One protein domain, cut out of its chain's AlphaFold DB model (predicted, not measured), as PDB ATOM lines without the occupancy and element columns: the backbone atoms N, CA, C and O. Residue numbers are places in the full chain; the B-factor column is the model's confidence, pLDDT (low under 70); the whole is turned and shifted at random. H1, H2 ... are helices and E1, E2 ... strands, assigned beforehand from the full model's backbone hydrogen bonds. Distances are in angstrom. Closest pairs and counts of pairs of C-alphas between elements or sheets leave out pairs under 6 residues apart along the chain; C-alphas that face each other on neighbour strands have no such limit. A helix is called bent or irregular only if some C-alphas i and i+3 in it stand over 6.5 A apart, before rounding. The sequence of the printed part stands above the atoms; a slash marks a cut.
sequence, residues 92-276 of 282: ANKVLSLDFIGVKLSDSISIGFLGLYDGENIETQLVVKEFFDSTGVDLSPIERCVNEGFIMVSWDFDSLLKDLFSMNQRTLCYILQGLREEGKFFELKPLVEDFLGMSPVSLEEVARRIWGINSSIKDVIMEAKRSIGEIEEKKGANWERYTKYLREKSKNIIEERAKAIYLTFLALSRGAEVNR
ATOM      1  N   ALA A  92     298.554 274.675 409.952       76.06
ATOM      2  CA  ALA A  92     298.714 274.837 408.508       76.06
ATOM      3  C   ALA A  92     298.214 276.200 407.997       76.06
ATOM      4  O   ALA A  92     298.728 276.699 406.999       76.06
ATOM      5  N   ASN A  93     297.278 276.845 408.707       81.88
ATOM      6  CA  ASN A  93     296.804 278.183 408.344       81.88
ATOM      7  C   ASN A  93     297.870 279.270 408.559       81.88
ATOM      8  O   ASN A  93     297.683 280.384 408.079       81.88
ATOM      9  N   LYS A  94     298.969 278.972 409.274       87.75
ATOM     10  CA  LYS A  94     300.051 279.923 409.583       87.75
ATOM     11  C   LYS A  94     299.541 281.214 410.235       87.75
ATOM     12  O   LYS A  94     300.028 282.302 409.950       87.75
ATOM     13  N   VAL A  95     298.568 281.085 411.137       94.81
ATOM     14  CA  VAL A  95     298.015 282.192 411.929       94.81
ATOM     15  C   VAL A  95     298.282 281.927 413.404       94.81
ATOM     16  O   VAL A  95     297.962 280.854 413.906       94.81
ATOM     17  N   LEU A  96     298.844 282.910 414.101       97.88
ATOM     18  CA  LEU A  96     298.931 282.942 415.555       97.88
ATOM     19  C   LEU A  96     298.039 284.074 416.058       97.88
ATOM     20  O   LEU A  96     298.320 285.250 415.842       97.88
ATOM     21  N   SER A  97     296.960 283.722 416.741       98.25
ATOM     22  CA  SER A  97     296.163 284.713 417.461       98.25
ATOM     23  C   SER A  97     296.726 284.932 418.857       98.25
ATOM     24  O   SER A  97     297.160 283.978 419.511       98.25
ATOM     25  N   LEU A  98     296.695 286.177 419.316       98.00
ATOM     26  CA  LEU A  98     297.074 286.521 420.671       98.00
ATOM     27  C   LEU A  98     296.189 287.607 421.265       98.00
ATOM     28  O   LEU A  98     295.657 288.472 420.566       98.00
ATOM     29  N   ASP A  99     296.074 287.562 422.583       97.44
ATOM     30  CA  ASP A  99     295.423 288.596 423.370       97.44
ATOM     31  C   ASP A  99     296.048 288.675 424.762       97.44
ATOM     32  O   ASP A  99     296.689 287.722 425.221       97.44
ATOM     33  N   PHE A 100     295.833 289.793 425.451       97.25
ATOM     34  CA  PHE A 100     296.350 290.004 426.794       97.25
ATOM     35  C   PHE A 100     295.300 290.620 427.719       97.25
ATOM     36  O   PHE A 100     294.582 291.538 427.339       97.25
ATOM     37  N   ILE A 101     295.230 290.133 428.958       95.06
ATOM     38  CA  ILE A 101     294.396 290.722 430.015       95.06
ATOM     39  C   ILE A 101     295.288 291.103 431.189       95.06
ATOM     40  O   ILE A 101     295.853 290.225 431.837       95.06
ATOM     41  N   GLY A 102     295.373 292.401 431.485       93.81
ATOM     42  CA  GLY A 102     296.015 292.936 432.686       93.81
ATOM     43  C   GLY A 102     295.009 293.247 433.797       93.81
ATOM     44  O   GLY A 102     293.960 293.844 433.559       93.81
ATOM     45  N   VAL A 103     295.338 292.881 435.034       94.62
ATOM     46  CA  VAL A 103     294.557 293.176 436.239       94.62
ATOM     47  C   VAL A 103     295.467 293.803 437.290       94.62
ATOM     48  O   VAL A 103     296.358 293.152 437.838       94.62
ATOM     49  N   LYS A 104     295.212 295.073 437.611       93.69
ATOM     50  CA  LYS A 104     295.868 295.769 438.722       93.69
ATOM     51  C   LYS A 104     295.194 295.369 440.038       93.69
ATOM     52  O   LYS A 104     294.000 295.604 440.204       93.69
ATOM     53  N   LEU A 105     295.951 294.764 440.953       92.44
ATOM     54  CA  LEU A 105     295.464 294.296 442.259       92.44
ATOM     55  C   LEU A 105     295.737 295.296 443.387       92.44
ATOM     56  O   LEU A 105     294.983 295.374 444.347       92.44
ATOM     57  N   SER A 106     296.823 296.052 443.282       89.38
ATOM     58  CA  SER A 106     297.167 297.154 444.179       89.38
ATOM     59  C   SER A 106     298.096 298.123 443.445       89.38
ATOM     60  O   SER A 106     298.388 297.939 442.262       89.38
ATOM     61  N   ASP A 107     298.593 299.159 444.119       86.19
ATOM     62  CA  ASP A 107     299.589 300.059 443.524       86.19
ATOM     63  C   ASP A 107     300.923 299.385 443.207       86.19
ATOM     64  O   ASP A 107     301.620 299.822 442.292       86.19
ATOM     65  N   SER A 108     301.260 298.309 443.916       88.50
ATOM     66  CA  SER A 108     302.489 297.554 443.699       88.50
ATOM     67  C   SER A 108     302.272 296.226 442.987       88.50
ATOM     68  O   SER A 108     303.237 295.699 442.452       88.50
ATOM     69  N   ILE A 109     301.059 295.670 442.956       91.88
ATOM     70  CA  ILE A 109     300.822 294.315 442.445       91.88
ATOM     71  C   ILE A 109     299.892 294.366 441.237       91.88
ATOM     72  O   ILE A 109     298.791 294.919 441.288       91.88
ATOM     73  N   SER A 110     300.315 293.752 440.139       94.81
ATOM     74  CA  SER A 110     299.483 293.506 438.962       94.81
ATOM     75  C   SER A 110     299.735 292.102 438.427       94.81
ATOM     76  O   SER A 110     300.845 291.582 438.518       94.81
ATOM     77  N   ILE A 111     298.706 291.488 437.858       95.62
ATOM     78  CA  ILE A 111     298.811 290.203 437.167       95.62
ATOM     79  C   ILE A 111     298.307 290.345 435.738       95.62
ATOM     80  O   ILE A 111     297.386 291.108 435.475       95.62
ATOM     81  N   GLY A 112     298.916 289.617 434.818       96.50
ATOM     82  CA  GLY A 112     298.611 289.640 433.399       96.50
ATOM     83  C   GLY A 112     298.526 288.232 432.837       96.50
ATOM     84  O   GLY A 112     299.220 287.335 433.308       96.50
ATOM     85  N   PHE A 113     297.680 288.034 431.837       97.31
ATOM     86  CA  PHE A 113     297.486 286.746 431.179       97.31
ATOM     87  C   PHE A 113     297.649 286.940 429.682       97.31
ATOM     88  O   PHE A 113     296.863 287.664 429.077       97.31
ATOM     89  N   LEU A 114     298.666 286.302 429.105       98.25
ATOM     90  CA  LEU A 114     298.866 286.229 427.662       98.25
ATOM     91  C   LEU A 114     298.283 284.912 427.161       98.25
ATOM     92  O   LEU A 114     298.681 283.856 427.649       98.25
ATOM     93  N   GLY A 115     297.366 284.976 426.200       98.12
ATOM     94  CA  GLY A 115     296.846 283.803 425.500       98.12
ATOM     95  C   GLY A 115     297.396 283.757 424.084       98.12
ATOM     96  O   GLY A 115     297.325 284.758 423.376       98.12
ATOM     97  N   LEU A 116     297.924 282.604 423.680       98.38
ATOM     98  CA  LEU A 116     298.465 282.336 422.349       98.38
ATOM     99  C   LEU A 116     297.756 281.120 421.759       98.38
ATOM    100  O   LEU A 116     297.763 280.052 422.368       98.38
ATOM    101  N   TYR A 117     297.164 281.263 420.576       98.19
ATOM    102  CA  TYR A 117     296.494 280.159 419.892       98.19
ATOM    103  C   TYR A 117     296.899 280.081 418.421       98.19
ATOM    104  O   TYR A 117     296.672 281.023 417.656       98.19
ATOM    105  N   ASP A 118     297.486 278.944 418.040       92.88
ATOM    106  CA  ASP A 118     298.048 278.671 416.706       92.88
ATOM    107  C   ASP A 118     297.099 277.876 415.784       92.88
ATOM    108  O   ASP A 118     297.471 277.465 414.683       92.88
ATOM    109  N   GLY A 119     295.864 277.644 416.242       89.06
ATOM    110  CA  GLY A 119     294.864 276.812 415.576       89.06
ATOM    111  C   GLY A 119     294.722 275.410 416.171       89.06
ATOM    112  O   GLY A 119     293.666 274.802 416.026       89.06
ATOM    113  N   GLU A 120     295.713 274.904 416.902       86.00
ATOM    114  CA  GLU A 120     295.666 273.564 417.512       86.00
ATOM    115  C   GLU A 120     295.955 273.626 419.008       86.00
ATOM    116  O   GLU A 120     295.198 273.087 419.816       86.00
ATOM    117  N   ASN A 121     297.007 274.345 419.382       92.25
ATOM    118  CA  ASN A 121     297.488 274.471 420.744       92.25
ATOM    119  C   ASN A 121     297.121 275.837 421.305       92.25
ATOM    120  O   ASN A 121     297.331 276.870 420.668       92.25
ATOM    121  N   ILE A 122     296.589 275.824 422.524       96.38
ATOM    122  CA  ILE A 122     296.388 277.019 423.332       96.38
ATOM    123  C   ILE A 122     297.454 277.046 424.423       96.38
ATOM    124  O   ILE A 122     297.584 276.103 425.204       96.38
ATOM    125  N   GLU A 123     298.210 278.134 424.477       96.50
ATOM    126  CA  GLU A 123     299.173 278.389 425.536       96.50
ATOM    127  C   GLU A 123     298.756 279.642 426.299       96.50
ATOM    128  O   GLU A 123     298.467 280.679 425.704       96.50
ATOM    129  N   THR A 124     298.716 279.537 427.628       97.19
ATOM    130  CA  THR A 124     298.449 280.680 428.500       97.19
ATOM    131  C   THR A 124     299.627 280.897 429.429       97.19
ATOM    132  O   THR A 124     300.000 279.991 430.176       97.19
ATOM    133  N   GLN A 125     300.158 282.114 429.436       97.00
ATOM    134  CA  GLN A 125     301.261 282.507 430.303       97.00
ATOM    135  C   GLN A 125     300.804 283.550 431.325       97.00
ATOM    136  O   GLN A 125     300.087 284.498 430.993       97.00
ATOM    137  N   LEU A 126     301.223 283.370 432.580       96.44
ATOM    138  CA  LEU A 126     300.978 284.310 433.671       96.44
ATOM    139  C   LEU A 126     302.162 285.270 433.795       96.44
ATOM    140  O   LEU A 126     303.296 284.845 433.997       96.44
ATOM    141  N   VAL A 127     301.866 286.563 433.762       96.62
ATOM    142  CA  VAL A 127     302.805 287.641 434.060       96.62
ATOM    143  C   VAL A 127     302.454 288.217 435.423       96.62
ATOM    144  O   VAL A 127     301.332 288.663 435.640       96.62
ATOM    145  N   VAL A 128     303.396 288.232 436.354       95.56
ATOM    146  CA  VAL A 128     303.239 288.870 437.662       95.56
ATOM    147  C   VAL A 128     304.160 290.073 437.709       95.56
ATOM    148  O   VAL A 128     305.337 289.953 437.391       95.56
ATOM    149  N   LYS A 129     303.627 291.226 438.108       94.56
ATOM    150  CA  LYS A 129     304.395 292.439 438.368       94.56
ATOM    151  C   LYS A 129     304.251 292.816 439.834       94.56
ATOM    152  O   LYS A 129     303.137 293.080 440.289       94.56
ATOM    153  N   GLU A 130     305.374 292.874 440.537       91.75
ATOM    154  CA  GLU A 130     305.472 293.318 441.924       91.75
ATOM    155  C   GLU A 130     306.474 294.471 442.027       91.75
ATOM    156  O   GLU A 130     307.665 294.336 441.750       91.75
ATOM    157  N   PHE A 131     305.982 295.637 442.437       87.19
ATOM    158  CA  PHE A 131     306.709 296.901 442.455       87.19
ATOM    159  C   PHE A 131     307.301 297.234 441.074       87.19
ATOM    160  O   PHE A 131     306.581 297.653 440.164       87.19
ATOM    161  N   PHE A 132     308.613 297.062 440.924       82.81
ATOM    162  CA  PHE A 132     309.350 297.331 439.691       82.81
ATOM    163  C   PHE A 132     309.759 296.055 438.956       82.81
ATOM    164  O   PHE A 132     310.165 296.147 437.797       82.81
ATOM    165  N   ASP A 133     309.641 294.898 439.609       88.31
ATOM    166  CA  ASP A 133     310.004 293.612 439.036       88.31
ATOM    167  C   ASP A 133     308.793 292.967 438.358       88.31
ATOM    168  O   ASP A 133     307.641 293.167 438.755       88.31
ATOM    169  N   SER A 134     309.050 292.221 437.294       91.25
ATOM    170  CA  SER A 134     308.014 291.516 436.553       91.25
ATOM    171  C   SER A 134     308.549 290.210 436.006       91.25
ATOM    172  O   SER A 134     309.611 290.195 435.383       91.25
ATOM    173  N   THR A 135     307.771 289.141 436.134       94.00
ATOM    174  CA  THR A 135     308.080 287.898 435.431       94.00
ATOM    175  C   THR A 135     308.048 288.153 433.923       94.00
ATOM    176  O   THR A 135     307.170 288.854 433.417       94.00
ATOM    177  N   GLY A 136     309.026 287.620 433.196       90.25
ATOM    178  CA  GLY A 136     309.039 287.694 431.738       90.25
ATOM    179  C   GLY A 136     308.023 286.735 431.119       90.25
ATOM    180  O   GLY A 136     307.720 285.689 431.692       90.25
ATOM    181  N   VAL A 137     307.521 287.092 429.941       94.19
ATOM    182  CA  VAL A 137     306.856 286.159 429.022       94.19
ATOM    183  C   VAL A 137     307.909 285.239 428.391       94.19
ATOM    184  O   VAL A 137     308.969 285.712 427.975       94.19
ATOM    185  N   ASP A 138     307.618 283.941 428.287       95.50
ATOM    186  CA  ASP A 138     308.387 283.016 427.451       95.50
ATOM    187  C   ASP A 138     308.088 283.310 425.976       95.50
ATOM    188  O   ASP A 138     306.966 283.135 425.495       95.50
ATOM    189  N   LEU A 139     309.105 283.786 425.260       95.94
ATOM    190  CA  LEU A 139     309.000 284.191 423.860       95.94
ATOM    191  C   LEU A 139     309.153 283.012 422.891       95.94
ATOM    192  O   LEU A 139     308.818 283.159 421.716       95.94
ATOM    193  N   SER A 140     309.582 281.839 423.364       94.81
ATOM    194  CA  SER A 140     309.838 280.656 422.530       94.81
ATOM    195  C   SER A 140     308.665 280.260 421.612       94.81
ATOM    196  O   SER A 140     308.914 279.909 420.452       94.81
ATOM    197  N   PRO A 141     307.385 280.309 422.047       94.25
ATOM    198  CA  PRO A 141     306.248 279.993 421.177       94.25
ATOM    199  C   PRO A 141     306.087 281.007 420.038       94.25
ATOM    200  O   PRO A 141     305.804 280.635 418.896       94.25
ATOM    201  N   ILE A 142     306.311 282.286 420.340       95.88
ATOM    202  CA  ILE A 142     306.199 283.401 419.399       95.88
ATOM    203  C   ILE A 142     307.340 283.328 418.385       95.88
ATOM    204  O   ILE A 142     307.089 283.347 417.183       95.88
ATOM    205  N   GLU A 143     308.579 283.161 418.851       94.31
ATOM    206  CA  GLU A 143     309.767 283.008 418.005       94.31
ATOM    207  C   GLU A 143     309.625 281.838 417.028       94.31
ATOM    208  O   GLU A 143     309.913 281.974 415.837       94.31
ATOM    209  N   ARG A 144     309.117 280.693 417.504       92.25
ATOM    210  CA  ARG A 144     308.840 279.531 416.655       92.25
ATOM    211  C   ARG A 144     307.848 279.869 415.546       92.25
ATOM    212  O   ARG A 144     308.113 279.565 414.388       92.25
ATOM    213  N   CYS A 145     306.737 280.518 415.887       92.56
ATOM    214  CA  CYS A 145     305.727 280.918 414.909       92.56
ATOM    215  C   CYS A 145     306.300 281.902 413.876       92.56
ATOM    216  O   CYS A 145     306.084 281.715 412.680       92.56
ATOM    217  N   VAL A 146     307.090 282.891 414.308       92.81
ATOM    218  CA  VAL A 146     307.763 283.842 413.404       92.81
ATOM    219  C   VAL A 146     308.682 283.114 412.421       92.81
ATOM    220  O   VAL A 146     308.577 283.325 411.213       92.81
ATOM    221  N   ASN A 147     309.536 282.214 412.915       88.62
ATOM    222  CA  ASN A 147     310.475 281.455 412.083       88.62
ATOM    223  C   ASN A 147     309.769 280.491 411.116       88.62
ATOM    224  O   ASN A 147     310.254 280.241 410.015       88.62
ATOM    225  N   GLU A 148     308.607 279.968 411.504       84.00
ATOM    226  CA  GLU A 148     307.770 279.111 410.663       84.00
ATOM    227  C   GLU A 148     306.866 279.892 409.685       84.00
ATOM    228  O   GLU A 148     306.068 279.268 408.973       84.00
ATOM    229  N   GLY A 149     306.972 281.226 409.642       84.88
ATOM    230  CA  GLY A 149     306.254 282.090 408.703       84.88
ATOM    231  C   GLY A 149     304.802 282.385 409.083       84.88
ATOM    232  O   GLY A 149     303.991 282.650 408.198       84.88
ATOM    233  N   PHE A 150     304.452 282.310 410.367       92.62
ATOM    234  CA  PHE A 150     303.114 282.665 410.835       92.62
ATOM    235  C   PHE A 150     302.903 284.178 410.781       92.62
ATOM    236  O   PHE A 150     303.802 284.958 411.103       92.62
ATOM    237  N   ILE A 151     301.680 284.583 410.449       95.88
ATOM    238  CA  ILE A 151     301.190 285.933 410.719       95.88
ATOM    239  C   ILE A 151     300.562 285.987 412.110       95.88
ATOM    240  O   ILE A 151     300.024 284.993 412.603       95.88
ATOM    241  N   MET A 152     300.615 287.155 412.737       97.50
ATOM    242  CA  MET A 152     300.032 287.396 414.052       97.50
ATOM    243  C   MET A 152     298.760 288.217 413.957       97.50
ATOM    244  O   MET A 152     298.640 289.094 413.103       97.50
ATOM    245  N   VAL A 153     297.814 287.933 414.847       97.94
ATOM    246  CA  VAL A 153     296.527 288.625 414.881       97.94
ATOM    247  C   VAL A 153     296.131 288.922 416.321       97.94
ATOM    248  O   VAL A 153     296.149 288.028 417.165       97.94
ATOM    249  N   SER A 154     295.709 290.155 416.592       97.81
ATOM    250  CA  SER A 154     295.025 290.513 417.838       97.81
ATOM    251  C   SER A 154     293.758 291.312 417.562       97.81
ATOM    252  O   SER A 154     293.501 291.748 416.438       97.81
ATOM    253  N   TRP A 155     292.938 291.490 418.599       96.38
ATOM    254  CA  TRP A 155     291.722 292.288 418.489       96.38
ATOM    255  C   TRP A 155     292.017 293.769 418.220       96.38
ATOM    256  O   TRP A 155     291.545 294.308 417.227       96.38
ATOM    257  N   ASP A 156     292.792 294.400 419.101       95.62
ATOM    258  CA  ASP A 156     293.116 295.832 419.081       95.62
ATOM    259  C   ASP A 156     294.597 295.980 419.452       95.62
ATOM    260  O   ASP A 156     295.020 295.578 420.543       95.62
ATOM    261  N   PHE A 157     295.411 296.451 418.508       96.06
ATOM    262  CA  PHE A 157     296.869 296.400 418.638       96.06
ATOM    263  C   PHE A 157     297.375 297.398 419.676       96.06
ATOM    264  O   PHE A 157     298.231 297.070 420.500       96.06
ATOM    265  N   ASP A 158     296.827 298.610 419.658       95.81
ATOM    266  CA  ASP A 158     297.266 299.679 420.547       95.81
ATOM    267  C   ASP A 158     296.891 299.372 422.004       95.81
ATOM    268  O   ASP A 158     297.700 299.587 422.914       95.81
ATOM    269  N   SER A 159     295.705 298.796 422.236       94.88
ATOM    270  CA  SER A 159     295.292 298.323 423.565       94.88
ATOM    271  C   SER A 159     296.190 297.189 424.066       94.88
ATOM    272  O   SER A 159     296.677 297.248 425.197       94.88
ATOM    273  N   LEU A 160     296.491 296.209 423.206       96.88
ATOM    274  CA  LEU A 160     297.401 295.108 423.528       96.88
ATOM    275  C   LEU A 160     298.789 295.618 423.947       96.88
ATOM    276  O   LEU A 160     299.311 295.223 424.992       96.88
ATOM    277  N   LEU A 161     299.388 296.519 423.160       96.94
ATOM    278  CA  LEU A 161     300.696 297.093 423.482       96.94
ATOM    279  C   LEU A 161     300.678 297.882 424.788       96.94
ATOM    280  O   LEU A 161     301.630 297.794 425.565       96.94
ATOM    281  N   LYS A 162     299.614 298.651 425.035       96.50
ATOM    282  CA  LYS A 162     299.461 299.425 426.269       96.50
ATOM    283  C   LYS A 162     299.438 298.512 427.493       96.50
ATOM    284  O   LYS A 162     300.146 298.791 428.465       96.50
ATOM    285  N   ASP A 163     298.680 297.423 427.437       95.31
ATOM    286  CA  ASP A 163     298.564 296.494 428.559       95.31
ATOM    287  C   ASP A 163     299.880 295.738 428.797       95.31
ATOM    288  O   ASP A 163     300.362 295.688 429.934       95.31
ATOM    289  N   LEU A 164     300.542 295.256 427.740       96.69
ATOM    290  CA  LEU A 164     301.868 294.631 427.830       96.69
ATOM    291  C   LEU A 164     302.928 295.587 428.390       96.69
ATOM    292  O   LEU A 164     303.717 295.215 429.267       96.69
ATOM    293  N   PHE A 165     302.927 296.841 427.933       95.00
ATOM    294  CA  PHE A 165     303.846 297.865 428.418       95.00
ATOM    295  C   PHE A 165     303.611 298.169 429.901       95.00
ATOM    296  O   PHE A 165     304.571 298.278 430.668       95.00
ATOM    297  N   SER A 166     302.347 298.237 430.336       93.56
ATOM    298  CA  SER A 166     301.996 298.423 431.750       93.56
ATOM    299  C   SER A 166     302.537 297.296 432.645       93.56
ATOM    300  O   SER A 166     302.906 297.533 433.801       93.56
ATOM    301  N   MET A 167     302.692 296.100 432.074       95.38
ATOM    302  CA  MET A 167     303.217 294.893 432.712       95.38
ATOM    303  C   MET A 167     304.724 294.682 432.484       95.38
ATOM    304  O   MET A 167     305.229 293.590 432.731       95.38
ATOM    305  N   ASN A 168     305.452 295.721 432.048       95.06
ATOM    306  CA  ASN A 168     306.899 295.720 431.785       95.06
ATOM    307  C   ASN A 168     307.373 294.736 430.688       95.06
ATOM    308  O   ASN A 168     308.571 294.485 430.565       95.06
ATOM    309  N   GLN A 169     306.487 294.255 429.811       95.94
ATOM    310  CA  GLN A 169     306.823 293.290 428.750       95.94
ATOM    311  C   GLN A 169     307.358 293.967 427.474       95.94
ATOM    312  O   GLN A 169     306.851 293.767 426.371       95.94
ATOM    313  N   ARG A 170     308.398 294.802 427.615       95.56
ATOM    314  CA  ARG A 170     308.911 295.658 426.524       95.56
ATOM    315  C   ARG A 170     309.439 294.876 425.324       95.56
ATOM    316  O   ARG A 170     309.182 295.275 424.195       95.56
ATOM    317  N   THR A 171     310.152 293.775 425.562       96.38
ATOM    318  CA  THR A 171     310.701 292.934 424.486       96.38
ATOM    319  C   THR A 171     309.594 292.405 423.584       96.38
ATOM    320  O   THR A 171     309.698 292.515 422.366       96.38
ATOM    321  N   LEU A 172     308.496 291.917 424.175       96.81
ATOM    322  CA  LEU A 172     307.335 291.481 423.409       96.81
ATOM    323  C   LEU A 172     306.723 292.647 422.624       96.81
ATOM    324  O   LEU A 172     306.461 292.492 421.436       96.81
ATOM    325  N   CYS A 173     306.573 293.830 423.232       97.38
ATOM    326  CA  CYS A 173     306.087 295.010 422.509       97.38
ATOM    327  C   CYS A 173     306.935 295.323 421.264       97.38
ATOM    328  O   CYS A 173     306.371 295.585 420.205       97.38
ATOM    329  N   TYR A 174     308.267 295.263 421.364       97.50
ATOM    330  CA  TYR A 174     309.156 295.516 420.224       97.50
ATOM    331  C   TYR A 174     309.024 294.458 419.126       97.50
ATOM    332  O   TYR A 174     309.010 294.813 417.950       97.50
ATOM    333  N   ILE A 175     308.873 293.181 419.494       97.06
ATOM    334  CA  ILE A 175     308.620 292.101 418.530       97.06
ATOM    335  C   ILE A 175     307.310 292.362 417.780       97.06
ATOM    336  O   ILE A 175     307.293 292.345 416.552       97.06
ATOM    337  N   LEU A 176     306.222 292.657 418.499       97.56
ATOM    338  CA  LEU A 176     304.912 292.901 417.886       97.56
ATOM    339  C   LEU A 176     304.910 294.150 416.991       97.56
ATOM    340  O   LEU A 176     304.315 294.131 415.917       97.56
ATOM    341  N   GLN A 177     305.604 295.217 417.401       97.38
ATOM    342  CA  GLN A 177     305.800 296.413 416.575       97.38
ATOM    343  C   GLN A 177     306.589 296.102 415.304       97.38
ATOM    344  O   GLN A 177     306.131 296.449 414.220       97.38
ATOM    345  N   GLY A 178     307.717 295.395 415.411       97.19
ATOM    346  CA  GLY A 178     308.502 294.985 414.245       97.19
ATOM    347  C   GLY A 178     307.683 294.152 413.256       97.19
ATOM    348  O   GLY A 178     307.689 294.426 412.061       97.19
ATOM    349  N   LEU A 179     306.891 293.199 413.755       96.25
ATOM    350  CA  LEU A 179     306.003 292.387 412.919       96.25
ATOM    351  C   LEU A 179     304.896 293.207 412.248       96.25
ATOM    352  O   LEU A 179     304.520 292.893 411.119       96.25
ATOM    353  N   ARG A 180     304.380 294.251 412.906       96.12
ATOM    354  CA  ARG A 180     303.411 295.178 412.301       96.12
ATOM    355  C   ARG A 180     304.036 295.966 411.156       96.12
ATOM    356  O   ARG A 180     303.446 296.009 410.082       96.12
ATOM    357  N   GLU A 181     305.228 296.522 411.359       96.06
ATOM    358  CA  GLU A 181     305.962 297.256 410.316       96.06
ATOM    359  C   GLU A 181     306.333 296.355 409.123       96.06
ATOM    360  O   GLU A 181     306.295 296.790 407.974       96.06
ATOM    361  N   GLU A 182     306.616 295.071 409.364       94.12
ATOM    362  CA  GLU A 182     306.835 294.067 408.311       94.12
ATOM    363  C   GLU A 182     305.543 293.578 407.621       94.12
ATOM    364  O   GLU A 182     305.607 292.734 406.724       94.12
ATOM    365  N   GLY A 183     304.361 294.045 408.038       92.81
ATOM    366  CA  GLY A 183     303.074 293.585 407.503       92.81
ATOM    367  C   GLY A 183     302.702 292.147 407.891       92.81
ATOM    368  O   GLY A 183     301.864 291.526 407.239       92.81
ATOM    369  N   LYS A 184     303.321 291.599 408.944       94.50
ATOM    370  CA  LYS A 184     303.062 290.255 409.494       94.50
ATOM    371  C   LYS A 184     302.175 290.269 410.740       94.50
ATOM    372  O   LYS A 184     301.936 289.213 411.321       94.50
ATOM    373  N   PHE A 185     301.684 291.434 411.153       97.12
ATOM    374  CA  PHE A 185     300.723 291.580 412.240       97.12
ATOM    375  C   PHE A 185     299.447 292.256 411.733       97.12
ATOM    376  O   PHE A 185     299.516 293.333 411.142       97.12
ATOM    377  N   PHE A 186     298.288 291.664 412.017       95.56
ATOM    378  CA  PHE A 186     296.978 292.182 411.635       95.56
ATOM    379  C   PHE A 186     296.133 292.539 412.856       95.56
ATOM    380  O   PHE A 186     296.022 291.780 413.818       95.56
ATOM    381  N   GLU A 187     295.492 293.699 412.779       95.25
ATOM    382  CA  GLU A 187     294.517 294.149 413.761       95.25
ATOM    383  C   GLU A 187     293.107 293.799 413.286       95.25
ATOM    384  O   GLU A 187     292.695 294.171 412.186       95.25
ATOM    385  N   LEU A 188     292.369 293.050 414.102       93.94
ATOM    386  CA  LEU A 188     291.106 292.451 413.684       93.94
ATOM    387  C   LEU A 188     289.910 293.399 413.823       93.94
ATOM    388  O   LEU A 188     288.988 293.329 413.014       93.94
ATOM    389  N   LYS A 189     289.899 294.273 414.832       94.12
ATOM    390  CA  LYS A 189     288.754 295.143 415.126       94.12
ATOM    391  C   LYS A 189     288.352 296.035 413.940       94.12
ATOM    392  O   LYS A 189     287.177 295.973 413.590       94.12
ATOM    393  N   PRO A 190     289.258 296.766 413.256       91.38
ATOM    394  CA  PRO A 190     288.887 297.542 412.071       91.38
ATOM    395  C   PRO A 190     288.296 296.669 410.958       91.38
ATOM    396  O   PRO A 190     287.272 297.015 410.383       91.38
ATOM    397  N   LEU A 191     288.877 295.485 410.717       88.19
ATOM    398  CA  LEU A 191     288.387 294.549 409.698       88.19
ATOM    399  C   LEU A 191     286.962 294.068 409.997       88.19
ATOM    400  O   LEU A 191     286.157 293.892 409.085       88.19
ATOM    401  N   VAL A 192     286.651 293.839 411.273       88.69
ATOM    402  CA  VAL A 192     285.311 293.444 411.718       88.69
ATOM    403  C   VAL A 192     284.330 294.607 411.613       88.69
ATOM    404  O   VAL A 192     283.217 294.401 411.136       88.69
ATOM    405  N   GLU A 193     284.714 295.804 412.057       88.75
ATOM    406  CA  GLU A 193     283.857 296.994 411.997       88.75
ATOM    407  C   GLU A 193     283.494 297.349 410.548       88.75
ATOM    408  O   GLU A 193     282.316 297.555 410.247       88.75
ATOM    409  N   ASP A 194     284.472 297.300 409.640       86.00
ATOM    410  CA  ASP A 194     284.271 297.512 408.204       86.00
ATOM    411  C   ASP A 194     283.351 296.448 407.595       86.00
ATOM    412  O   ASP A 194     282.437 296.762 406.832       86.00
ATOM    413  N   PHE A 195     283.568 295.178 407.945       81.81
ATOM    414  CA  PHE A 195     282.787 294.070 407.406       81.81
ATOM    415  C   PHE A 195     281.336 294.059 407.909       81.81
ATOM    416  O   PHE A 195     280.427 293.712 407.155       81.81
ATOM    417  N   LEU A 196     281.111 294.437 409.170       80.44
ATOM    418  CA  LEU A 196     279.778 294.508 409.771       80.44
ATOM    419  C   LEU A 196     279.064 295.841 409.500       80.44
ATOM    420  O   LEU A 196     277.867 295.946 409.764       80.44
ATOM    421  N   GLY A 197     279.777 296.869 409.029       80.69
ATOM    422  CA  GLY A 197     279.240 298.225 408.897       80.69
ATOM    423  C   GLY A 197     278.793 298.828 410.236       80.69
ATOM    424  O   GLY A 197     277.875 299.648 410.270       80.69
ATOM    425  N   MET A 198     279.397 298.393 411.345       80.88
ATOM    426  CA  MET A 198     279.050 298.799 412.709       80.88
ATOM    427  C   MET A 198     280.313 299.229 413.451       80.88
ATOM    428  O   MET A 198     281.311 298.522 413.424       80.88
ATOM    429  N   SER A 199     280.254 300.360 414.154       84.50
ATOM    430  CA  SER A 199     281.319 300.822 415.050       84.50
ATOM    431  C   SER A 199     280.701 301.618 416.213       84.50
ATOM    432  O   SER A 199     279.807 302.436 415.967       84.50
ATOM    433  N   PRO A 200     281.117 301.394 417.476       83.25
ATOM    434  CA  PRO A 200     282.162 300.461 417.910       83.25
ATOM    435  C   PRO A 200     281.661 299.013 418.046       83.25
ATOM    436  O   PRO A 200     280.526 298.784 418.468       83.25
ATOM    437  N   VAL A 201     282.527 298.029 417.772       87.44
ATOM    438  CA  VAL A 201     282.246 296.596 418.008       87.44
ATOM    439  C   VAL A 201     283.162 296.039 419.101       87.44
ATOM    440  O   VAL A 201     284.336 296.394 419.202       87.44
ATOM    441  N   SER A 202     282.629 295.154 419.950       90.94
ATOM    442  CA  SER A 202     283.400 294.483 421.007       90.94
ATOM    443  C   SER A 202     283.696 293.022 420.665       90.94
ATOM    444  O   SER A 202     282.838 292.325 420.118       90.94
ATOM    445  N   LEU A 203     284.878 292.525 421.060       91.81
ATOM    446  CA  LEU A 203     285.234 291.113 420.870       91.81
ATOM    447  C   LEU A 203     284.229 290.173 421.548       91.81
ATOM    448  O   LEU A 203     283.912 289.134 420.987       91.81
ATOM    449  N   GLU A 204     283.706 290.525 422.726       90.88
ATOM    450  CA  GLU A 204     282.706 289.699 423.424       90.88
ATOM    451  C   GLU A 204     281.416 289.542 422.625       90.88
ATOM    452  O   GLU A 204     280.826 288.466 422.605       90.88
ATOM    453  N   GLU A 205     280.956 290.606 421.973       86.81
ATOM    454  CA  GLU A 205     279.738 290.547 421.176       86.81
ATOM    455  C   GLU A 205     279.930 289.692 419.925       86.81
ATOM    456  O   GLU A 205     279.066 288.873 419.607       86.81
ATOM    457  N   VAL A 206     281.090 289.817 419.277       88.44
ATOM    458  CA  VAL A 206     281.505 288.955 418.165       88.44
ATOM    459  C   VAL A 206     281.585 287.502 418.632       88.44
ATOM    460  O   VAL A 206     280.921 286.637 418.070       88.44
ATOM    461  N   ALA A 207     282.320 287.229 419.711       89.81
ATOM    462  CA  ALA A 207     282.490 285.894 420.275       89.81
ATOM    463  C   ALA A 207     281.147 285.233 420.617       89.81
ATOM    464  O   ALA A 207     280.909 284.078 420.260       89.81
ATOM    465  N   ARG A 208     280.230 285.990 421.220       88.19
ATOM    466  CA  ARG A 208     278.907 285.500 421.604       88.19
ATOM    467  C   ARG A 208     278.002 285.237 420.410       88.19
ATOM    468  O   ARG A 208     277.409 284.166 420.324       88.19
ATOM    469  N   ARG A 209     277.864 286.211 419.505       82.94
ATOM    470  CA  ARG A 209     276.912 286.128 418.385       82.94
ATOM    471  C   ARG A 209     277.378 285.174 417.292       82.94
ATOM    472  O   ARG A 209     276.544 284.523 416.675       82.94
ATOM    473  N   ILE A 210     278.685 285.122 417.049       82.19
ATOM    474  CA  ILE A 210     279.276 284.383 415.932       82.19
ATOM    475  C   ILE A 210     279.705 282.980 416.369       82.19
ATOM    476  O   ILE A 210     279.444 282.009 415.662       82.19
ATOM    477  N   TRP A 211     280.323 282.857 417.546       85.12
ATOM    478  CA  TRP A 211     280.964 281.612 417.990       85.12
ATOM    479  C   TRP A 211     280.261 280.938 419.173       85.12
ATOM    480  O   TRP A 211     280.688 279.869 419.603       85.12
ATOM    481  N   GLY A 212     279.192 281.535 419.716       83.88
ATOM    482  CA  GLY A 212     278.478 281.007 420.884       83.88
ATOM    483  C   GLY A 212     279.306 281.014 422.175       83.88
ATOM    484  O   GLY A 212     278.948 280.346 423.144       83.88
ATOM    485  N   ILE A 213     280.416 281.756 422.191       86.38
ATOM    486  CA  ILE A 213     281.311 281.881 423.339       86.38
ATOM    487  C   ILE A 213     280.696 282.898 424.303       86.38
ATOM    488  O   ILE A 213     280.548 284.076 423.981       86.38
ATOM    489  N   ASN A 214     280.296 282.428 425.485       84.12
ATOM    490  CA  ASN A 214     279.509 283.214 426.440       84.12
ATOM    491  C   ASN A 214     280.324 283.812 427.593       84.12
ATOM    492  O   ASN A 214     279.729 284.397 428.499       84.12
ATOM    493  N   SER A 215     281.651 283.688 427.578       80.94
ATOM    494  CA  SER A 215     282.491 284.349 428.574       80.94
ATOM    495  C   SER A 215     282.320 285.865 428.567       80.94
ATOM    496  O   SER A 215     282.051 286.491 427.537       80.94
ATOM    497  N   SER A 216     282.505 286.471 429.739       87.44
ATOM    498  CA  SER A 216     282.535 287.921 429.867       87.44
ATOM    499  C   SER A 216     283.705 288.383 430.719       87.44
ATOM    500  O   SER A 216     283.940 287.889 431.820       87.44
ATOM    501  N   ILE A 217     284.385 289.431 430.259       88.62
ATOM    502  CA  ILE A 217     285.400 290.162 431.014       88.62
ATOM    503  C   ILE A 217     284.828 290.701 432.329       88.62
ATOM    504  O   ILE A 217     285.566 290.901 433.292       88.62
ATOM    505  N   LYS A 218     283.502 290.895 432.412       89.81
ATOM    506  CA  LYS A 218     282.823 291.283 433.654       89.81
ATOM    507  C   LYS A 218     283.076 290.284 434.778       89.81
ATOM    508  O   LYS A 218     283.236 290.718 435.914       89.81
ATOM    509  N   ASP A 219     283.186 288.994 434.474       90.12
ATOM    510  CA  ASP A 219     283.452 287.966 435.481       90.12
ATOM    511  C   ASP A 219     284.864 288.095 436.065       90.12
ATOM    512  O   ASP A 219     285.044 287.914 437.273       90.12
ATOM    513  N   VAL A 220     285.846 288.478 435.236       92.62
ATOM    514  CA  VAL A 220     287.213 288.821 435.674       92.62
ATOM    515  C   VAL A 220     287.185 290.079 436.521       92.62
ATOM    516  O   VAL A 220     287.761 290.089 437.600       92.62
ATOM    517  N   ILE A 221     286.478 291.123 436.083       92.56
ATOM    518  CA  ILE A 221     286.382 292.391 436.820       92.56
ATOM    519  C   ILE A 221     285.735 292.178 438.196       92.56
ATOM    520  O   ILE A 221     286.199 292.732 439.192       92.56
ATOM    521  N   MET A 222     284.659 291.391 438.271       93.12
ATOM    522  CA  MET A 222     283.979 291.088 439.531       93.12
ATOM    523  C   MET A 222     284.876 290.292 440.478       93.12
ATOM    524  O   MET A 222     284.961 290.630 441.659       93.12
ATOM    525  N   GLU A 223     285.579 289.282 439.969       93.38
ATOM    526  CA  GLU A 223     286.515 288.509 440.786       93.38
ATOM    527  C   GLU A 223     287.720 289.351 441.213       93.38
ATOM    528  O   GLU A 223     288.136 289.287 442.365       93.38
ATOM    529  N   ALA A 224     288.230 290.211 440.328       93.19
ATOM    530  CA  ALA A 224     289.326 291.119 440.628       93.19
ATOM    531  C   ALA A 224     288.964 292.053 441.782       93.19
ATOM    532  O   ALA A 224     289.734 292.172 442.728       93.19
ATOM    533  N   LYS A 225     287.762 292.646 441.765       93.44
ATOM    534  CA  LYS A 225     287.267 293.478 442.873       93.44
ATOM    535  C   LYS A 225     287.235 292.721 444.200       93.44
ATOM    536  O   LYS A 225     287.608 293.283 445.226       93.44
ATOM    537  N   ARG A 226     286.820 291.451 444.184       91.94
ATOM    538  CA  ARG A 226     286.825 290.597 445.378       91.94
ATOM    539  C   ARG A 226     288.248 290.341 445.879       91.94
ATOM    540  O   ARG A 226     288.505 290.507 447.067       91.94
ATOM    541  N   SER A 227     289.166 289.977 444.983       91.75
ATOM    542  CA  SER A 227     290.575 289.764 445.324       91.75
ATOM    543  C   SER A 227     291.229 291.031 445.876       91.75
ATOM    544  O   SER A 227     291.944 290.944 446.867       91.75
ATOM    545  N   ILE A 228     290.963 292.197 445.280       92.12
ATOM    546  CA  ILE A 228     291.471 293.496 445.746       92.12
ATOM    547  C   ILE A 228     291.030 293.751 447.191       92.12
ATOM    548  O   ILE A 228     291.878 294.034 448.031       92.12
ATOM    549  N   GLY A 229     289.743 293.561 447.509       89.06
ATOM    550  CA  GLY A 229     289.233 293.760 448.871       89.06
ATOM    551  C   GLY A 229     289.931 292.881 449.918       89.06
ATOM    552  O   GLY A 229     290.353 293.376 450.959       89.06
ATOM    553  N   GLU A 230     290.134 291.595 449.617       88.31
ATOM    554  CA  GLU A 230     290.846 290.658 450.508       88.31
ATOM    555  C   GLU A 230     292.331 291.025 450.690       88.31
ATOM    556  O   GLU A 230     292.898 290.875 451.776       88.31
ATOM    557  N   ILE A 231     292.977 291.507 449.622       87.75
ATOM    558  CA  ILE A 231     294.380 291.941 449.635       87.75
ATOM    559  C   ILE A 231     294.537 293.206 450.486       87.75
ATOM    560  O   ILE A 231     295.470 293.285 451.290       87.75
ATOM    561  N   GLU A 232     293.632 294.174 450.337       86.31
ATOM    562  CA  GLU A 232     293.632 295.420 451.107       86.31
ATOM    563  C   GLU A 232     293.392 295.163 452.600       86.31
ATOM    564  O   GLU A 232     294.174 295.631 453.432       86.31
ATOM    565  N   GLU A 233     292.388 294.350 452.948       84.06
ATOM    566  CA  GLU A 233     292.059 294.011 454.340       84.06
ATOM    567  C   GLU A 233     293.251 293.370 455.071       84.06
ATOM    568  O   GLU A 233     293.503 293.633 456.250       84.06
ATOM    569  N   LYS A 234     294.045 292.570 454.352       81.06
ATOM    570  CA  LYS A 234     295.180 291.818 454.906       81.06
ATOM    571  C   LYS A 234     296.546 292.428 454.592       81.06
ATOM    572  O   LYS A 234     297.568 291.759 454.760       81.06
ATOM    573  N   LYS A 235     296.581 293.703 454.179       76.00
ATOM    574  CA  LYS A 235     297.805 294.482 453.903       76.00
ATOM    575  C   LYS A 235     298.776 293.798 452.926       76.00
ATOM    576  O   LYS A 235     299.990 293.886 453.089       76.00
ATOM    577  N   GLY A 236     298.258 293.093 451.922       67.25
ATOM    578  CA  GLY A 236     299.046 292.538 450.815       67.25
ATOM    579  C   GLY A 236     299.843 291.260 451.098       67.25
ATOM    580  O   GLY A 236     300.367 290.660 450.159       67.25
ATOM    581  N   ALA A 237     299.923 290.787 452.345       72.12
ATOM    582  CA  ALA A 237     300.662 289.564 452.655       72.12
ATOM    583  C   ALA A 237     299.969 288.326 452.052       72.12
ATOM    584  O   ALA A 237     298.783 288.085 452.290       72.12
ATOM    585  N   ASN A 238     300.724 287.498 451.322       81.50
ATOM    586  CA  ASN A 238     300.232 286.280 450.658       81.50
ATOM    587  C   ASN A 238     299.101 286.523 449.637       81.50
ATOM    588  O   ASN A 238     298.190 285.694 449.528       81.50
ATOM    589  N   TRP A 239     299.151 287.633 448.889       87.56
ATOM    590  CA  TRP A 239     298.130 288.009 447.901       87.56
ATOM    591  C   TRP A 239     297.788 286.888 446.907       87.56
ATOM    592  O   TRP A 239     296.634 286.748 446.502       87.56
ATOM    593  N   GLU A 240     298.759 286.035 446.569       88.31
ATOM    594  CA  GLU A 240     298.576 284.896 445.668       88.31
ATOM    595  C   GLU A 240     297.396 284.008 446.077       88.31
ATOM    596  O   GLU A 240     296.610 283.587 445.224       88.31
ATOM    597  N   ARG A 241     297.206 283.797 447.389       88.00
ATOM    598  CA  ARG A 241     296.125 282.962 447.937       88.00
ATOM    599  C   ARG A 241     294.741 283.516 447.609       88.00
ATOM    600  O   ARG A 241     293.811 282.739 447.411       88.00
ATOM    601  N   TYR A 242     294.617 284.836 447.504       89.44
ATOM    602  CA  TYR A 242     293.352 285.528 447.239       89.44
ATOM    603  C   TYR A 242     293.068 285.697 445.744       89.44
ATOM    604  O   TYR A 242     292.001 286.177 445.371       89.44
ATOM    605  N   THR A 243     293.991 285.271 444.873       92.19
ATOM    606  CA  THR A 243     293.849 285.395 443.410       92.19
ATOM    607  C   THR A 243     293.593 284.073 442.700       92.19
ATOM    608  O   THR A 243     293.504 284.058 441.479       92.19
ATOM    609  N   LYS A 244     293.433 282.955 443.424       92.75
ATOM    610  CA  LYS A 244     293.231 281.628 442.814       92.75
ATOM    611  C   LYS A 244     292.085 281.618 441.790       92.75
ATOM    612  O   LYS A 244     292.302 281.242 440.642       92.75
ATOM    613  N   TYR A 245     290.899 282.078 442.187       92.50
ATOM    614  CA  TYR A 245     289.721 282.117 441.311       92.50
ATOM    615  C   TYR A 245     289.852 283.148 440.190       92.50
ATOM    616  O   TYR A 245     289.418 282.900 439.067       92.50
ATOM    617  N   LEU A 246     290.496 284.284 440.470       94.31
ATOM    618  CA  LEU A 246     290.790 285.295 439.461       94.31
ATOM    619  C   LEU A 246     291.702 284.732 438.365       94.31
ATOM    620  O   LEU A 246     291.426 284.939 437.186       94.31
ATOM    621  N   ARG A 247     292.755 283.998 438.743       94.56
ATOM    622  CA  ARG A 247     293.685 283.354 437.805       94.56
ATOM    623  C   ARG A 247     292.976 282.327 436.932       94.56
ATOM    624  O   ARG A 247     293.171 282.331 435.723       94.56
ATOM    625  N   GLU A 248     292.124 281.495 437.524       93.94
ATOM    626  CA  GLU A 248     291.344 280.491 436.792       93.94
ATOM    627  C   GLU A 248     290.366 281.133 435.796       93.94
ATOM    628  O   GLU A 248     290.367 280.784 434.616       93.94
ATOM    629  N   LYS A 249     289.593 282.139 436.230       94.44
ATOM    630  CA  LYS A 249     288.669 282.871 435.349       94.44
ATOM    631  C   LYS A 249     289.395 283.600 434.223       94.44
ATOM    632  O   LYS A 249     288.968 283.524 433.076       94.44
ATOM    633  N   SER A 250     290.489 284.289 434.545       95.06
ATOM    634  CA  SER A 250     291.266 285.044 433.555       95.06
ATOM    635  C   SER A 250     291.907 284.117 432.529       95.06
ATOM    636  O   SER A 250     291.880 284.429 431.342       95.06
ATOM    637  N   LYS A 251     292.403 282.949 432.963       94.88
ATOM    638  CA  LYS A 251     292.904 281.903 432.070       94.88
ATOM    639  C   LYS A 251     291.813 281.430 431.106       94.88
ATOM    640  O   LYS A 251     291.998 281.507 429.901       94.88
ATOM    641  N   ASN A 252     290.653 281.012 431.604       94.31
ATOM    642  CA  ASN A 252     289.587 280.516 430.724       94.31
ATOM    643  C   ASN A 252     289.153 281.580 429.701       94.31
ATOM    644  O   ASN A 252     288.967 281.286 428.523       94.31
ATOM    645  N   ILE A 253     289.057 282.836 430.140       95.12
ATOM    646  CA  ILE A 253     288.637 283.945 429.282       95.12
ATOM    647  C   ILE A 253     289.689 284.278 428.227       95.12
ATOM    648  O   ILE A 253     289.321 284.515 427.078       95.12
ATOM    649  N   ILE A 254     290.982 284.283 428.567       96.38
ATOM    650  CA  ILE A 254     292.018 284.569 427.571       96.38
ATOM    651  C   ILE A 254     292.113 283.461 426.518       96.38
ATOM    652  O   ILE A 254     292.277 283.754 425.334       96.38
ATOM    653  N   GLU A 255     291.917 282.202 426.920       95.94
ATOM    654  CA  GLU A 255     291.895 281.067 425.997       95.94
ATOM    655  C   GLU A 255     290.742 281.162 424.993       95.94
ATOM    656  O   GLU A 255     290.924 280.943 423.792       95.94
ATOM    657  N   GLU A 256     289.548 281.513 425.470       95.62
ATOM    658  CA  GLU A 256     288.375 281.695 424.618       95.62
ATOM    659  C   GLU A 256     288.509 282.909 423.694       95.62
ATOM    660  O   GLU A 256     288.141 282.834 422.520       95.62
ATOM    661  N   ARG A 257     289.089 284.011 424.184       95.94
ATOM    662  CA  ARG A 257     289.326 285.222 423.386       95.94
ATOM    663  C   ARG A 257     290.341 284.987 422.274       95.94
ATOM    664  O   ARG A 257     290.056 285.360 421.138       95.94
ATOM    665  N   ALA A 258     291.459 284.317 422.557       97.00
ATOM    666  CA  ALA A 258     292.442 283.958 421.532       97.00
ATOM    667  C   ALA A 258     291.793 283.102 420.426       97.00
ATOM    668  O   ALA A 258     291.869 283.436 419.242       97.00
ATOM    669  N   LYS A 259     291.022 282.070 420.802       95.56
ATOM    670  CA  LYS A 259     290.261 281.247 419.844       95.56
ATOM    671  C   LYS A 259     289.256 282.059 419.024       95.56
ATOM    672  O   LYS A 259     289.169 281.871 417.811       95.56
ATOM    673  N   ALA A 260     288.514 282.968 419.657       94.88
ATOM    674  CA  ALA A 260     287.552 283.824 418.967       94.88
ATOM    675  C   ALA A 260     288.233 284.747 417.945       94.88
ATOM    676  O   ALA A 260     287.737 284.882 416.826       94.88
ATOM    677  N   ILE A 261     289.380 285.341 418.296       96.50
ATOM    678  CA  ILE A 261     290.183 286.171 417.385       96.50
ATOM    679  C   ILE A 261     290.617 285.344 416.172       96.50
ATOM    680  O   ILE A 261     290.377 285.751 415.037       96.50
ATOM    681  N   TYR A 262     291.176 284.154 416.402       95.62
ATOM    682  CA  TYR A 262     291.617 283.254 415.337       95.62
ATOM    683  C   TYR A 262     290.486 282.886 414.368       95.62
ATOM    684  O   TYR A 262     290.613 283.058 413.156       95.62
ATOM    685  N   LEU A 263     289.358 282.404 414.899       92.12
ATOM    686  CA  LEU A 263     288.218 281.971 414.087       92.12
ATOM    687  C   LEU A 263     287.628 283.128 413.276       92.12
ATOM    688  O   LEU A 263     287.326 282.974 412.093       92.12
ATOM    689  N   THR A 264     287.513 284.301 413.898       91.75
ATOM    690  CA  THR A 264     287.019 285.512 413.234       91.75
ATOM    691  C   THR A 264     287.952 285.940 412.107       91.75
ATOM    692  O   THR A 264     287.485 286.239 411.010       91.75
ATOM    693  N   PHE A 265     289.266 285.904 412.332       92.88
ATOM    694  CA  PHE A 265     290.245 286.218 411.297       92.88
ATOM    695  C   PHE A 265     290.152 285.267 410.096       92.88
ATOM    696  O   PHE A 265     290.136 285.722 408.948       92.88
ATOM    697  N   LEU A 266     290.025 283.956 410.336       89.06
ATOM    698  CA  LEU A 266     289.841 282.975 409.262       89.06
ATOM    699  C   LEU A 266     288.548 283.214 408.476       89.06
ATOM    700  O   LEU A 266     288.543 283.108 407.246       89.06
ATOM    701  N   ALA A 267     287.463 283.555 409.172       85.25
ATOM    702  CA  ALA A 267     286.178 283.834 408.545       85.25
ATOM    703  C   ALA A 267     286.234 285.071 407.640       85.25
ATOM    704  O   ALA A 267     285.796 285.011 406.489       85.25
ATOM    705  N   LEU A 268     286.829 286.164 408.119       83.81
ATOM    706  CA  LEU A 268     286.958 287.398 407.342       83.81
ATOM    707  C   LEU A 268     287.923 287.261 406.163       83.81
ATOM    708  O   LEU A 268     287.613 287.735 405.070       83.81
ATOM    709  N   SER A 269     289.043 286.559 406.348       80.19
ATOM    710  CA  SER A 269     290.011 286.315 405.271       80.19
ATOM    711  C   SER A 269     289.363 285.609 404.075       80.19
ATOM    712  O   SER A 269     289.643 285.946 402.928       80.19
ATOM    713  N   ARG A 270     288.425 284.683 404.322       67.31
ATOM    714  CA  ARG A 270     287.641 284.027 403.261       67.31
ATOM    715  C   ARG A 270     286.498 284.886 402.734       67.31
ATOM    716  O   ARG A 270     286.273 284.905 401.527       67.31
ATOM    717  N   GLY A 271     285.800 285.625 403.598       54.12
ATOM    718  CA  GLY A 271     284.761 286.569 403.174       54.12
ATOM    719  C   GLY A 271     285.282 287.606 402.168       54.12
ATOM    720  O   GLY A 271     284.592 287.932 401.200       54.12
ATOM    721  N   ALA A 272     286.529 288.058 402.336       52.66
ATOM    722  CA  ALA A 272     287.201 288.967 401.411       52.66
ATOM    723  C   ALA A 272     287.553 288.323 400.053       52.66
ATOM    724  O   ALA A 272     287.526 289.010 399.031       52.66
ATOM    725  N   GLU A 273     287.849 287.018 400.007       46.91
ATOM    726  CA  GLU A 273     288.089 286.285 398.752       46.91
ATOM    727  C   GLU A 273     286.799 286.086 397.942       46.91
ATOM    728  O   GLU A 273     286.818 286.229 396.721       46.91
ATOM    729  N   VAL A 274     285.671 285.811 398.608       44.03
ATOM    730  CA  VAL A 274     284.365 285.574 397.959       44.03
ATOM    731  C   VAL A 274     283.755 286.862 397.383       44.03
ATOM    732  O   VAL A 274     283.025 286.807 396.397       44.03
ATOM    733  N   ASN A 275     284.085 288.028 397.947       37.59
ATOM    734  CA  ASN A 275     283.613 289.333 397.466       37.59
ATOM    735  C   ASN A 275     284.477 289.947 396.346       37.59
ATOM    736  O   ASN A 275     284.169 291.045 395.879       37.59
ATOM    737  N   ARG A 276     285.537 289.272 395.877       29.78
ATOM    738  CA  ARG A 276     286.222 289.691 394.646       29.78
ATOM    739  C   ARG A 276     285.363 289.266 393.449       29.78
ATOM    740  O   ARG A 276     285.147 288.065 393.287       29.78
TER     741      ARG A 276
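AT A GLANCE: This is residues 92 to 276 of the 282 residues of an uncharacterized protein of Candidatus Korarchaeota archaeon (UniProt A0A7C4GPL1). A twisted sheet of five strands has one very long helix, H7, over one face and H1, H2 and H3 over the other, where the sheet curls round H2. H6 folds back on H7 as a helical hairpin, and H5 and H4 pack steeply on H7 farther along it. The printed part has 185 residues, with seven named helices and five named strands in the order E1 E2 E3 H1 E4 H2 H3 E5 H4 H5 H6 H7; the class is mixed, helices and strands. The mixed sheet runs E3 E2 E1 E4 E5. The whole is compact, with a radius of gyration of the C-alphas of 17.1 A, and elongated, spanning 61 by 34 by 27 A.

IN THESE COORDINATES: E1, residues 95 to 104, is 30.1 A long and begins at C-alpha 95 (298.015, 282.192, 411.929). E2 is residues 109 to 117, 27.0 A, and E3 residues 122 to 130, 26.3 A; E4 is residues 151 to 154 and E5 residues 185 to 187. H1 is residues 140 to 147, H2 157 to 166, H3 170 to 181, H4 188 to 196 and H5 203 to 211. H6, residues 217 to 233, is 24.6 A long. H7, residues 239 to 274, is 51.9 A long and ends at C-alpha 274 (284.365, 285.574, 397.959); it is irregular, with C-alphas 242 and 245 7.7 A apart, and has a kink of 47 degrees near residue 246.

HOW THE PARTS SIT: E1, E2 and E3 form a meander, each strand the antiparallel neighbour of the one before: N 101 and O 113 are 3.0 A apart, N 112 and O 127 2.7 A. E1 is parallel to E4, with N 96 and O 151 at 2.8 A, and E4 to E5, with N 186 and O 152 at 2.8 A. E4, H2 H3, E5 is a strand-helix-strand unit, two parallel neighbours joined through helices; E3, H1, E4 is a split one, with E2 and E1 between its strands. Both crossovers are right-handed. The sheet and the helices on both its faces make three layers: H6 and H7 on one face of the sheet, H1, H2 and H3 on the other. H7 is on the sheet at a height of 7.4 A; the closest C-alphas of E1 and H7, Ser 97 and Tyr 262, are 5.2 A apart. H7 is the hub, touching H6 at Ser 227 and Tyr 242, 5.4 A, H5 at Ala 207 and Ala 260, 5.6 A, and H4 at Leu 188 and Phe 265, 6.7 A, each the closest C-alphas. H2 and H3 form a helical hairpin. Every O i to N i+4 pair is within hydrogen-bond range in H1 to H6, and 28 of 32 in H7.

THE WHOLE: The two C-alphas farthest apart, of Lys 234 and Arg 276, are 61.0 A apart. The printed part has no cut, and no link is long. Mean pLDDT of the printed part is 90.1; residue 236 and residues 270 to 276 are under 70.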